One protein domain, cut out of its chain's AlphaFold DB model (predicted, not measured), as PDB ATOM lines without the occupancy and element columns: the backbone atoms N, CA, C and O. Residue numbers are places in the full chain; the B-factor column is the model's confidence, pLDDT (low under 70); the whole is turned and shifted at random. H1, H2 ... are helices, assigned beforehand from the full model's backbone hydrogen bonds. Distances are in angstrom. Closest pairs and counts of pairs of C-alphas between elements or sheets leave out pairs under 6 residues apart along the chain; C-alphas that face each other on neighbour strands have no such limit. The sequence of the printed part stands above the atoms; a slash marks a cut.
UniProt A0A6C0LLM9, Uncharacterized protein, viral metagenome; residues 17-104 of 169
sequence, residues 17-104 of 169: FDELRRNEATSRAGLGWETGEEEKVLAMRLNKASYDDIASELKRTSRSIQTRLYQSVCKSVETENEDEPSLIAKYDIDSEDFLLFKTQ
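What this domain is: This is residues 17 to 104 of the 169 residues of an uncharacterized protein of viral metagenome (UniProt A0A6C0LLM9). One long helix, H4, runs through the body, with the helical hairpin of H2 and H3 packed crosswise on its first part and the short H5 folded back on its later part. H6 comes near H4 at about a right angle, while the tiny H1 and the long link after it lie at one end of the longest axis, with H1 away from the other helices. The printed part has 88 residues with six named helices, H1 to H6 in order along the chain, and no named strand, in the class all helix. It is compact, with a radius of gyration of the C-alphas of 13.3 A and spans of 40 by 28 by 23 A.

Where its parts are: H1, residues 17 to 20, begins at C-alpha 17 (23.376, -6.147, 16.261) and is 4.9 A long from first to last C-alpha. H2 holds residues 37 to 46 and is 14.3 A long. H3, residues 51 to 58, measures 10.5 A. H4, residues 62 to 80, is the longest helix at 26.2 A, from C-alpha 62 at (29.931, -12.964, 26.426) to C-alpha 80 at (50.731, 1.104, 34.072). H5, residues 84 to 90, measures 9.8 A. H6, residues 95 to 104, is 14.2 A long and ends at C-alpha 104 (44.781, -10.076, 15.878).

How they stand to each other: H4 is the hub, touching three helices. It touches H3 with residues 62 to 66 alone, about perpendicular at 88 degrees; the closest C-alphas, of Ala 55 and Ser 62, are 5.1 A apart. It touches H2 with residues 65 to 69 alone, also about perpendicular at 88 degrees, with the C-alphas of Leu 42 and Leu 69 closest at 7.0 A. H2 and H3 form a helical hairpin and touch, opposite ways at a tilt of 37 degrees, only just steep; the closest C-alphas, of Val 41 and Ile 54, are 6.7 A apart. H4 touches H5 with residues 73 to 77 alone, at a steep tilt of 50 degrees, opposite ways, and the C-alphas of Val 77 and Glu 84 are closest at 6.2 A. The helix packing is mostly crossed, with no shallow tilt among these four pairs. H6 is close to H4 but not clearly touching, the closest C-alphas being those of Tyr 70 and Phe 98 at 6.7 A. H1 touches no helix. In H2, H3, H4, H5 and H6 every O i to N i+4 pair is within hydrogen-bond range; H1 is too short for such a pair.

The domain as a whole: The C-alphas farthest apart, of Arg 22 and Asn 81, are 40.6 A apart. The link from H1 to H2, residues 21 to 36, is long; the other four are tight. The printed part has no cut. Its mean pLDDT is 93.4, and no printed residue is under 70.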
ATOM      1  N   PHE A  17      23.615  -6.797  14.975       86.69
ATOM      2  CA  PHE A  17      23.376  -6.147  16.261       86.69
ATOM      3  C   PHE A  17      21.917  -5.743  16.502       86.69
ATOM      4  O   PHE A  17      21.481  -5.786  17.646       86.69
ATOM      5  N   ASP A  18      21.149  -5.365  15.478       86.31
ATOM      6  CA  ASP A  18      19.720  -5.058  15.640       86.31
ATOM      7  C   ASP A  18      18.913  -6.303  16.001       86.31
ATOM      8  O   ASP A  18      17.951  -6.207  16.756       86.31
ATOM      9  N   GLU A  19      19.311  -7.472  15.497       87.69
ATOM     10  CA  GLU A  19      18.707  -8.748  15.883       87.69
ATOM     11  C   GLU A  19      19.067  -9.117  17.321       87.69
ATOM     12  O   GLU A  19      18.174  -9.439  18.103       87.69
ATOM     13  N   LEU A  20      20.345  -8.981  17.698       87.19
ATOM     14  CA  LEU A  20      20.783  -9.189  19.080       87.19
ATOM     15  C   LEU A  20      20.031  -8.265  20.045       87.19
ATOM     16  O   LEU A  20      19.514  -8.723  21.056       87.19
ATOM     17  N   ARG A  21      19.861  -6.985  19.702       90.94
ATOM     18  CA  ARG A  21      19.204  -6.018  20.591       90.94
ATOM     19  C   ARG A  21      17.710  -6.257  20.825       90.94
ATOM     20  O   ARG A  21      17.154  -5.665  21.746       90.94
ATOM     21  N   ARG A  22      17.052  -7.105  20.026       90.31
ATOM     22  CA  ARG A  22      15.661  -7.525  20.287       90.31
ATOM     23  C   ARG A  22      15.555  -8.490  21.465       90.31
ATOM     24  O   ARG A  22      14.478  -8.607  22.039       90.31
ATOM     25  N   ASN A  23      16.639  -9.183  21.812       89.62
ATOM     26  CA  ASN A  23      16.697 -10.018  23.002       89.62
ATOM     27  C   ASN A  23      17.027  -9.145  24.220       89.62
ATOM     28  O   ASN A  23      17.978  -8.365  24.193       89.62
ATOM     29  N   GLU A  24      16.271  -9.298  25.307       89.25
ATOM     30  CA  GLU A  24      16.511  -8.564  26.548       89.25
ATOM     31  C   GLU A  24      17.937  -8.781  27.083       89.25
ATOM     32  O   GLU A  24      18.605  -7.811  27.457       89.25
ATOM     33  N   ALA A  25      18.431 -10.022  27.018       88.81
ATOM     34  CA  ALA A  25      19.747 -10.419  27.521       88.81
ATOM     35  C   ALA A  25      20.921  -9.788  26.753       88.81
ATOM     36  O   ALA A  25      22.029  -9.718  27.268       88.81
ATOM     37  N   THR A  26      20.704  -9.313  25.524       92.00
ATOM     38  CA  THR A  26      21.751  -8.695  24.689       92.00
ATOM     39  C   THR A  26      21.310  -7.350  24.113       92.00
ATOM     40  O   THR A  26      21.859  -6.862  23.120       92.00
ATOM     41  N   SER A  27      20.357  -6.696  24.781       92.25
ATOM     42  CA  SER A  27      19.765  -5.410  24.384       92.25
ATOM     43  C   SER A  27      20.777  -4.261  24.255       92.25
ATOM     44  O   SER A  27      20.492  -3.264  23.590       92.25
ATOM     45  N   ARG A  28      21.994  -4.407  24.801       90.12
ATOM     46  CA  ARG A  28      23.105  -3.444  24.678       90.12
ATOM     47  C   ARG A  28      24.210  -3.897  23.714       90.12
ATOM     48  O   ARG A  28      25.295  -3.306  23.676       90.12
ATOM     49  N   ALA A  29      23.978  -4.927  22.902       89.50
ATOM     50  CA  ALA A  29      24.952  -5.394  21.920       89.50
ATOM     51  C   ALA A  29      25.328  -4.288  20.913       89.50
ATOM     52  O   ALA A  29      24.474  -3.616  20.325       89.50
ATOM     53  N   GLY A  30      26.634  -4.085  20.724       86.62
ATOM     54  CA  GLY A  30      27.185  -3.109  19.778       86.62
ATOM     55  C   GLY A  30      27.065  -1.634  20.188       86.62
ATOM     56  O   GLY A  30      27.499  -0.778  19.423       86.62
ATOM     57  N   LEU A  31      26.501  -1.315  21.361       89.31
ATOM     58  CA  LEU A  31      26.484   0.056  21.890       89.31
ATOM     59  C   LEU A  31      27.842   0.444  22.503       89.31
ATOM     60  O   LEU A  31      28.651  -0.424  22.841       89.31
ATOM     61  N   GLY A  32      28.095   1.744  22.676       91.75
ATOM     62  CA  GLY A  32      29.266   2.238  23.416       91.75
ATOM     63  C   GLY A  32      29.268   1.756  24.871       91.75
ATOM     64  O   GLY A  32      28.216   1.398  25.392       91.75
ATOM     65  N   TRP A  33      30.444   1.697  25.497       92.12
ATOM     66  CA  TRP A  33      30.585   1.325  26.910       92.12
ATOM     67  C   TRP A  33      30.373   2.550  27.796       92.12
ATOM     68  O   TRP A  33      30.932   3.610  27.515       92.12
ATOM     69  N   GLU A  34      29.535   2.407  28.818       92.00
ATOM     70  CA  GLU A  34      29.258   3.462  29.795       92.00
ATOM     71  C   GLU A  34      30.347   3.509  30.873       92.00
ATOM     72  O   GLU A  34      31.026   2.518  31.148       92.00
ATOM     73  N   THR A  35      30.522   4.678  31.492       90.38
ATOM     74  CA  THR A  35      31.436   4.852  32.627       90.38
ATOM     75  C   THR A  35      31.032   3.914  33.766       90.38
ATOM     76  O   THR A  35      29.858   3.873  34.128       90.38
ATOM     77  N   GLY A  36      31.974   3.159  34.334       91.31
ATOM     78  CA  GLY A  36      31.683   2.176  35.383       91.31
ATOM     79  C   GLY A  36      31.396   0.758  34.870       91.31
ATOM     80  O   GLY A  36      31.493  -0.193  35.647       91.31
ATOM     81  N   GLU A  37      31.036   0.568  33.589       92.75
ATOM     82  CA  GLU A  37      30.764  -0.780  33.057       92.75
ATOM     83  C   GLU A  37      32.039  -1.631  33.002       92.75
ATOM     84  O   GLU A  37      31.992  -2.827  33.285       92.75
ATOM     85  N   GLU A  38      33.175  -1.030  32.642       94.31
ATOM     86  CA  GLU A  38      34.461  -1.732  32.564       94.31
ATOM     87  C   GLU A  38      34.929  -2.170  33.957       94.31
ATOM     88  O   GLU A  38      35.270  -3.334  34.159       94.31
ATOM     89  N   GLU A  39      34.835  -1.283  34.944       95.31
ATOM     90  CA  GLU A  39      35.144  -1.561  36.345       95.31
ATOM     91  C   GLU A  39      34.266  -2.694  36.891       95.31
ATOM     92  O   GLU A  39      34.752  -3.569  37.612       95.31
ATOM     93  N   LYS A  40      32.987  -2.737  36.493       96.06
ATOM     94  CA  LYS A  40      32.071  -3.825  36.855       96.06
ATOM     95  C   LYS A  40      32.477  -5.162  36.228       96.06
ATOM     96  O   LYS A  40      32.431  -6.175  36.925       96.06
ATOM     97  N   VAL A  41      32.928  -5.186  34.967       96.50
ATOM     98  CA  VAL A  41      33.481  -6.407  34.340       96.50
ATOM     99  C   VAL A  41      34.680  -6.924  35.131       96.50
ATOM    100  O   VAL A  41      34.723  -8.109  35.471       96.50
ATOM    101  N   LEU A  42      35.634  -6.045  35.453       95.75
ATOM    102  CA  LEU A  42      36.840  -6.414  36.198       95.75
ATOM    103  C   LEU A  42      36.497  -6.933  37.600       95.75
ATOM    104  O   LEU A  42      37.014  -7.972  38.011       95.75
ATOM    105  N   ALA A  43      35.589  -6.259  38.311       96.56
ATOM    106  CA  ALA A  43      35.151  -6.658  39.646       96.56
ATOM    107  C   ALA A  43      34.428  -8.014  39.643       96.56
ATOM    108  O   ALA A  43      34.735  -8.884  40.458       96.56
ATOM    109  N   MET A  44      33.502  -8.239  38.707       96.75
ATOM    110  CA  MET A  44      32.810  -9.526  38.600       96.75
ATOM    111  C   MET A  44      33.772 -10.653  38.215       96.75
ATOM    112  O   MET A  44      33.656 -11.757  38.749       96.75
ATOM    113  N   ARG A  45      34.759 -10.386  37.350       94.56
ATOM    114  CA  ARG A  45      35.765 -11.394  37.000       94.56
ATOM    115  C   ARG A  45      36.710 -11.705  38.159       94.56
ATOM    116  O   ARG A  45      37.068 -12.865  38.349       94.56
ATOM    117  N   LEU A  46      37.051 -10.709  38.976       94.75
ATOM    118  CA  LEU A  46      37.794 -10.919  40.220       94.75
ATOM    119  C   LEU A  46      37.028 -11.850  41.175       94.75
ATOM    120  O   LEU A  46      37.622 -12.746  41.769       94.75
ATOM    121  N   ASN A  47      35.700 -11.712  41.219       94.88
ATOM    122  CA  ASN A  47      34.786 -12.597  41.947       94.88
ATOM    123  C   ASN A  47      34.513 -13.937  41.235       94.88
ATOM    124  O   ASN A  47      33.605 -14.665  41.630       94.88
ATOM    125  N   LYS A  48      35.278 -14.269  40.185       93.81
ATOM    126  CA  LYS A  48      35.178 -15.511  39.404       93.81
ATOM    127  C   LYS A  48      33.814 -15.744  38.739       93.81
ATOM    128  O   LYS A  48      33.490 -16.878  38.398       93.81
ATOM    129  N   ALA A  49      33.044 -14.683  38.482       95.38
ATOM    130  CA  ALA A  49      31.844 -14.783  37.655       95.38
ATOM    131  C   ALA A  49      32.207 -15.244  36.233       95.38
ATOM    132  O   ALA A  49      33.264 -14.874  35.696       95.38
ATOM    133  N   SER A  50      31.336 -16.047  35.621       96.44
ATOM    134  CA  SER A  50      31.523 -16.485  34.238       96.44
ATOM    135  C   SER A  50      31.269 -15.333  33.261       96.44
ATOM    136  O   SER A  50      30.620 -14.336  33.590       96.44
ATOM    137  N   TYR A  51      31.760 -15.456  32.026       96.19
ATOM    138  CA  TYR A  51      31.485 -14.445  31.002       96.19
ATOM    139  C   TYR A  51      29.992 -14.325  30.675       96.19
ATOM    140  O   TYR A  51      29.550 -13.227  30.342       96.19
ATOM    141  N   ASP A  52      29.227 -15.413  30.792       96.12
ATOM    142  CA  ASP A  52      27.784 -15.433  30.529       96.12
ATOM    143  C   ASP A  52      26.990 -14.725  31.637       96.12
ATOM    144  O   ASP A  52      26.047 -13.984  31.343       96.12
ATOM    145  N   ASP A  53      27.414 -14.864  32.898       96.56
ATOM    146  CA  ASP A  53      26.799 -14.156  34.029       96.56
ATOM    147  C   ASP A  53      27.000 -12.643  33.893       96.56
ATOM    148  O   ASP A  53      26.059 -11.856  34.000       96.56
ATOM    149  N   ILE A  54      28.234 -12.227  33.582       96.50
ATOM    150  CA  ILE A  54      28.575 -10.813  33.367       96.50
ATOM    151  C   ILE A  54      27.831 -10.260  32.145       96.50
ATOM    152  O   ILE A  54      27.342  -9.129  32.161       96.50
ATOM    153  N   ALA A  55      27.740 -11.050  31.073       96.12
ATOM    154  CA  ALA A  55      27.021 -10.676  29.862       96.12
ATOM    155  C   ALA A  55      25.535 -10.434  30.143       96.12
ATOM    156  O   ALA A  55      25.002  -9.413  29.707       96.12
ATOM    157  N   SER A  56      24.905 -11.316  30.915       94.50
ATOM    158  CA  SER A  56      23.498 -11.200  31.308       94.50
ATOM    159  C   SER A  56      23.253  -9.958  32.166       94.50
ATOM    160  O   SER A  56      22.341  -9.182  31.883       94.50
ATOM    161  N   GLU A  57      24.121  -9.713  33.151       95.38
ATOM    162  CA  GLU A  57      24.046  -8.550  34.043       95.38
ATOM    163  C   GLU A  57      24.188  -7.219  33.283       95.38
ATOM    164  O   GLU A  57      23.471  -6.253  33.545       95.38
ATOM    165  N   LEU A  58      25.104  -7.156  32.311       94.31
ATOM    166  CA  LEU A  58      25.360  -5.947  31.520       94.31
ATOM    167  C   LEU A  58      24.518  -5.864  30.241       94.31
ATOM    168  O   LEU A  58      24.646  -4.904  29.481       94.31
ATOM    169  N   LYS A  59      23.667  -6.861  29.979       95.19
ATOM    170  CA  LYS A  59      22.879  -7.013  28.745       95.19
ATOM    171  C   LYS A  59      23.734  -6.970  27.467       95.19
ATOM    172  O   LYS A  59      23.365  -6.369  26.450       95.19
ATOM    173  N   ARG A  60      24.923  -7.567  27.534       94.44
ATOM    174  CA  ARG A  60      25.964  -7.627  26.491       94.44
ATOM    175  C   ARG A  60      26.135  -9.069  26.010       94.44
ATOM    176  O   ARG A  60      25.507  -9.980  26.519       94.44
ATOM    177  N   THR A  61      27.006  -9.301  25.027       95.12
ATOM    178  CA  THR A  61      27.389 -10.670  24.638       95.12
ATOM    179  C   THR A  61      28.644 -11.110  25.387       95.12
ATOM    180  O   THR A  61      29.552 -10.299  25.584       95.12
ATOM    181  N   SER A  62      28.767 -12.394  25.720       95.88
ATOM    182  CA  SER A  62      29.931 -12.964  26.426       95.88
ATOM    183  C   SER A  62      31.238 -12.682  25.688       95.88
ATOM    184  O   SER A  62      32.229 -12.256  26.279       95.88
ATOM    185  N   ARG A  63      31.213 -12.765  24.351       94.12
ATOM    186  CA  ARG A  63      32.362 -12.399  23.512       94.12
ATOM    187  C   ARG A  63      32.765 -10.929  23.658       94.12
ATOM    188  O   ARG A  63      33.955 -10.613  23.608       94.12
ATOM    189  N   SER A  64      31.799 -10.023  23.817       95.00
ATOM    190  CA  SER A  64      32.090  -8.604  24.042       95.00
ATOM    191  C   SER A  64      32.674  -8.343  25.432       95.00
ATOM    192  O   SER A  64      33.580  -7.518  25.537       95.00
ATOM    193  N   ILE A  65      32.238  -9.091  26.456       97.31
ATOM    194  CA  ILE A  65      32.834  -9.060  27.800       97.31
ATOM    195  C   ILE A  65      34.292  -9.522  27.739       97.31
ATOM    196  O   ILE A  65      35.181  -8.784  28.158       97.31
ATOM    197  N   GLN A  66      34.550 -10.686  27.131       96.38
ATOM    198  CA  GLN A  66      35.901 -11.231  26.955       96.38
ATOM    199  C   GLN A  66      36.814 -10.235  26.221       96.38
ATOM    200  O   GLN A  66      37.911  -9.921  26.675       96.38
ATOM    201  N   THR A  67      36.326  -9.665  25.115       95.44
ATOM    202  CA  THR A  67      37.074  -8.667  24.337       95.44
ATOM    203  C   THR A  67      37.408  -7.429  25.173       95.44
ATOM    204  O   THR A  67      38.519  -6.913  25.075       95.44
ATOM    205  N   ARG A  68      36.464  -6.938  25.988       96.06
ATOM    206  CA  ARG A  68      36.686  -5.774  26.856       96.06
ATOM    207  C   ARG A  68      37.730  -6.069  27.928       96.06
ATOM    208  O   ARG A  68      38.638  -5.264  28.102       96.06
ATOM    209  N   LEU A  69      37.637  -7.227  28.580       96.44
ATOM    210  CA  LEU A  69      38.612  -7.661  29.577       96.44
ATOM    211  C   LEU A  69      40.027  -7.698  28.986       96.44
ATOM    212  O   LEU A  69      40.954  -7.134  29.560       96.44
ATOM    213  N   TYR A  70      40.188  -8.282  27.797       96.62
ATOM    214  CA  TYR A  70      41.494  -8.374  27.143       96.62
ATOM    215  C   TYR A  70      42.056  -6.993  26.786       96.62
ATOM    216  O   TYR A  70      43.244  -6.742  26.972       96.62
ATOM    217  N   GLN A  71      41.203  -6.068  26.329       95.06
ATOM    218  CA  GLN A  71      41.601  -4.676  26.092       95.06
ATOM    219  C   GLN A  71      42.086  -3.990  27.374       95.06
ATOM    220  O   GLN A  71      43.102  -3.298  27.328       95.06
ATOM    221  N   SER A  72      41.397  -4.201  28.499       94.88
ATOM    222  CA  SER A  72      41.798  -3.652  29.799       94.88
ATOM    223  C   SER A  72      43.154  -4.195  30.247       94.88
ATOM    224  O   SER A  72      43.997  -3.418  30.694       94.88
ATOM    225  N   VAL A  73      43.392  -5.504  30.103       94.81
ATOM    226  CA  VAL A  73      44.681  -6.121  30.457       94.81
ATOM    227  C   VAL A  73      45.802  -5.522  29.620       94.81
ATOM    228  O   VAL A  73      46.775  -5.030  30.181       94.81
ATOM    229  N   CYS A  74      45.650  -5.467  28.293       93.31
ATOM    230  CA  CYS A  74      46.692  -4.869  27.465       93.31
ATOM    231  C   CYS A  74      46.934  -3.390  27.804       93.31
ATOM    232  O   CYS A  74      48.078  -2.956  27.824       93.31
ATOM    233  N   LYS A  75      45.878  -2.617  28.094       93.19
ATOM    234  CA  LYS A  75      46.015  -1.212  28.502       93.19
ATOM    235  C   LYS A  75      46.806  -1.075  29.808       93.19
ATOM    236  O   LYS A  75      47.628  -0.168  29.902       93.19
ATOM    237  N   SER A  76      46.570  -1.961  30.775       91.50
ATOM    238  CA  SER A  76      47.262  -1.959  32.075       91.50
ATOM    239  C   SER A  76      48.750  -2.281  31.895       91.50
ATOM    240  O   SER A  76      49.607  -1.565  32.402       91.50
ATOM    241  N   VAL A  77      49.074  -3.269  31.056       92.88
ATOM    242  CA  VAL A  77      50.466  -3.590  30.690       92.88
ATOM    243  C   VAL A  77      51.142  -2.418  29.965       92.88
ATOM    244  O   VAL A  77      52.265  -2.053  30.289       92.88
ATOM    245  N   GLU A  78      50.458  -1.790  29.003       91.12
ATOM    246  CA  GLU A  78      51.014  -0.706  28.176       91.12
ATOM    247  C   GLU A  78      51.168   0.629  28.928       91.12
ATOM    248  O   GLU A  78      52.097   1.385  28.650       91.12
ATOM    249  N   THR A  79      50.241   0.951  29.836       92.06
ATOM    250  CA  THR A  79      50.155   2.281  30.475       92.06
ATOM    251  C   THR A  79      50.713   2.273  31.892       92.06
ATOM    252  O   THR A  79      51.379   3.220  32.303       92.06
ATOM    253  N   GLU A  80      50.427   1.212  32.644       88.12
ATOM    254  CA  GLU A  80      50.731   1.104  34.072       88.12
ATOM    255  C   GLU A  80      51.953   0.202  34.323       88.12
ATOM    256  O   GLU A  80      52.444   0.137  35.446       88.12
ATOM    257  N   ASN A  81      52.505  -0.422  33.268       88.50
ATOM    258  CA  ASN A  81      53.619  -1.378  33.323       88.50
ATOM    259  C   ASN A  81      53.359  -2.544  34.289       88.50
ATOM    260  O   ASN A  81      54.281  -3.048  34.935       88.50
ATOM    261  N   GLU A  82      52.099  -2.965  34.403       90.88
ATOM    262  CA  GLU A  82      51.743  -4.150  35.174       90.88
ATOM    263  C   GLU A  82      52.244  -5.437  34.500       90.88
ATOM    264  O   GLU A  82      52.410  -5.517  33.280       90.88
ATOM    265  N   ASP A  83      52.456  -6.469  35.312       92.62
ATOM    266  CA  ASP A  83      52.916  -7.773  34.850       92.62
ATOM    267  C   ASP A  83      51.777  -8.564  34.174       92.62
ATOM    268  O   ASP A  83      50.776  -8.927  34.800       92.62
ATOM    269  N   GLU A  84      51.938  -8.843  32.877       92.50
ATOM    270  CA  GLU A  84      50.967  -9.573  32.051       92.50
ATOM    271  C   GLU A  84      50.578 -10.948  32.639       92.50
ATOM    272  O   GLU A  84      49.378 -11.185  32.814       92.50
ATOM    273  N   PRO A  85      51.519 -11.856  32.986       93.00
ATOM    274  CA  PRO A  85      51.160 -13.156  33.548       93.00
ATOM    275  C   PRO A  85      50.416 -13.039  34.885       93.00
ATOM    276  O   PRO A  85      49.471 -13.799  35.120       93.00
ATOM    277  N   SER A  86      50.756 -12.054  35.723       94.31
ATOM    278  CA  SER A  86      50.001 -11.767  36.949       94.31
ATOM    279  C   SER A  86      48.549 -11.368  36.661       94.31
ATOM    280  O   SER A  86      47.636 -11.832  37.348       94.31
ATOM    281  N   LEU A  87      48.299 -10.554  35.629       93.19
ATOM    282  CA  LEU A  87      46.945 -10.142  35.243       93.19
ATOM    283  C   LEU A  87      46.120 -11.281  34.641       93.19
ATOM    284  O   LEU A  87      44.934 -11.410  34.957       93.19
ATOM    285  N   ILE A  88      46.746 -12.121  33.815       94.00
ATOM    286  CA  ILE A  88      46.114 -13.315  33.244       94.00
ATOM    287  C   ILE A  88      45.655 -14.248  34.371       94.00
ATOM    288  O   ILE A  88      44.496 -14.662  34.392       94.00
ATOM    289  N   ALA A  89      46.518 -14.503  35.360       94.69
ATOM    290  CA  ALA A  89      46.174 -15.323  36.519       94.69
ATOM    291  C   ALA A  89      45.089 -14.674  37.401       94.69
ATOM    292  O   ALA A  89      44.134 -15.336  37.821       94.69
ATOM    293  N   LYS A  90      45.188 -13.361  37.657       94.44
ATOM    294  CA  LYS A  90      44.229 -12.597  38.475       94.44
ATOM    295  C   LYS A  90      42.807 -12.707  37.927       94.44
ATOM    296  O   LYS A  90      41.878 -13.047  38.666       94.44
ATOM    297  N   TYR A  91      42.648 -12.466  36.629       94.62
ATOM    298  CA  TYR A  91      41.350 -12.484  35.958       94.62
ATOM    299  C   TYR A  91      40.968 -13.848  35.377       94.62
ATOM    300  O   TYR A  91      39.927 -13.941  34.728       94.62
ATOM    301  N   ASP A  92      41.755 -14.898  35.639       93.81
ATOM    302  CA  ASP A  92      41.482 -16.258  35.161       93.81
ATOM    303  C   ASP A  92      41.242 -16.277  33.639       93.81
ATOM    304  O   ASP A  92      40.193 -16.679  33.136       93.81
ATOM    305  N   ILE A  93      42.177 -15.686  32.900       94.31
ATOM    306  CA  ILE A  93      42.118 -15.583  31.443       94.31
ATOM    307  C   ILE A  93      42.833 -16.788  30.835       94.31
ATOM    308  O   ILE A  93      43.902 -17.177  31.297       94.31
ATOM    309  N   ASP A  94      42.267 -17.346  29.767       94.44
ATOM    310  CA  ASP A  94      42.956 -18.358  28.977       94.44
ATOM    311  C   ASP A  94      44.096 -17.719  28.163       94.44
ATOM    312  O   ASP A  94      43.885 -16.788  27.375       94.44
ATOM    313  N   SER A  95      45.317 -18.204  28.390       92.50
ATOM    314  CA  SER A  95      46.538 -17.647  27.801       92.50
ATOM    315  C   SER A  95      46.568 -17.760  26.276       92.50
ATOM    316  O   SER A  95      47.032 -16.834  25.610       92.50
ATOM    317  N   GLU A  96      46.058 -18.860  25.714       94.38
ATOM    318  CA  GLU A  96      46.049 -19.101  24.267       94.38
ATOM    319  C   GLU A  96      45.069 -18.152  23.566       94.38
ATOM    320  O   GLU A  96      45.414 -17.479  22.587       94.38
ATOM    321  N   ASP A  97      43.865 -18.005  24.121       94.31
ATOM    322  CA  ASP A  97      42.865 -17.050  23.644       94.31
ATOM    323  C   ASP A  97      43.368 -15.603  23.729       94.31
ATOM    324  O   ASP A  97      43.118 -14.789  22.827       94.31
ATOM    325  N   PHE A  98      44.069 -15.256  24.811       94.94
ATOM    326  CA  PHE A  98      44.639 -13.924  24.981       94.94
ATOM    327  C   PHE A  98      45.766 -13.658  23.979       94.94
ATOM    328  O   PHE A  98      45.806 -12.590  23.359       94.94
ATOM    329  N   LEU A  99      46.638 -14.641  23.738       94.56
ATOM    330  CA  LEU A  99      47.682 -14.557  22.720       94.56
ATOM    331  C   LEU A  99      47.086 -14.341  21.324       94.56
ATOM    332  O   LEU A  99      47.514 -13.442  20.593       94.56
ATOM    333  N   LEU A 100      46.052 -15.108  20.972       94.88
ATOM    334  CA  LEU A 100      45.335 -14.952  19.709       94.88
ATOM    335  C   LEU A 100      44.743 -13.542  19.574       94.88
ATOM    336  O   LEU A 100      44.832 -12.922  18.508       94.88
ATOM    337  N   PHE A 101      44.170 -13.008  20.653       95.38
ATOM    338  CA  PHE A 101      43.665 -11.642  20.681       95.38
ATOM    339  C   PHE A 101      44.769 -10.603  20.440       95.38
ATOM    340  O   PHE A 101      44.570  -9.703  19.616       95.38
ATOM    341  N   LYS A 102      45.935 -10.728  21.093       94.25
ATOM    342  CA  LYS A 102      47.075  -9.816  20.881       94.25
ATOM    343  C   LYS A 102      47.549  -9.838  19.431       94.25
ATOM    344  O   LYS A 102      47.693  -8.775  18.826       94.25
ATOM    345  N   THR A 103      47.705 -11.025  18.848       94.19
ATOM    346  CA  THR A 103      48.112 -11.186  17.443       94.19
ATOM    347  C   THR A 103      47.122 -10.498  16.502       94.19
ATOM    348  O   THR A 103      47.511  -9.662  15.685       94.19
ATOM    349  N   GLN A 104      45.818 -10.735  16.682       92.75
ATOM    350  CA  GLN A 104      44.781 -10.076  15.878       92.75
ATOM    351  C   GLN A 104      44.744  -8.554  16.074       92.75
ATOM    352  O   GLN A 104      44.457  -7.811  15.127       92.75
TER     353      GLN A 104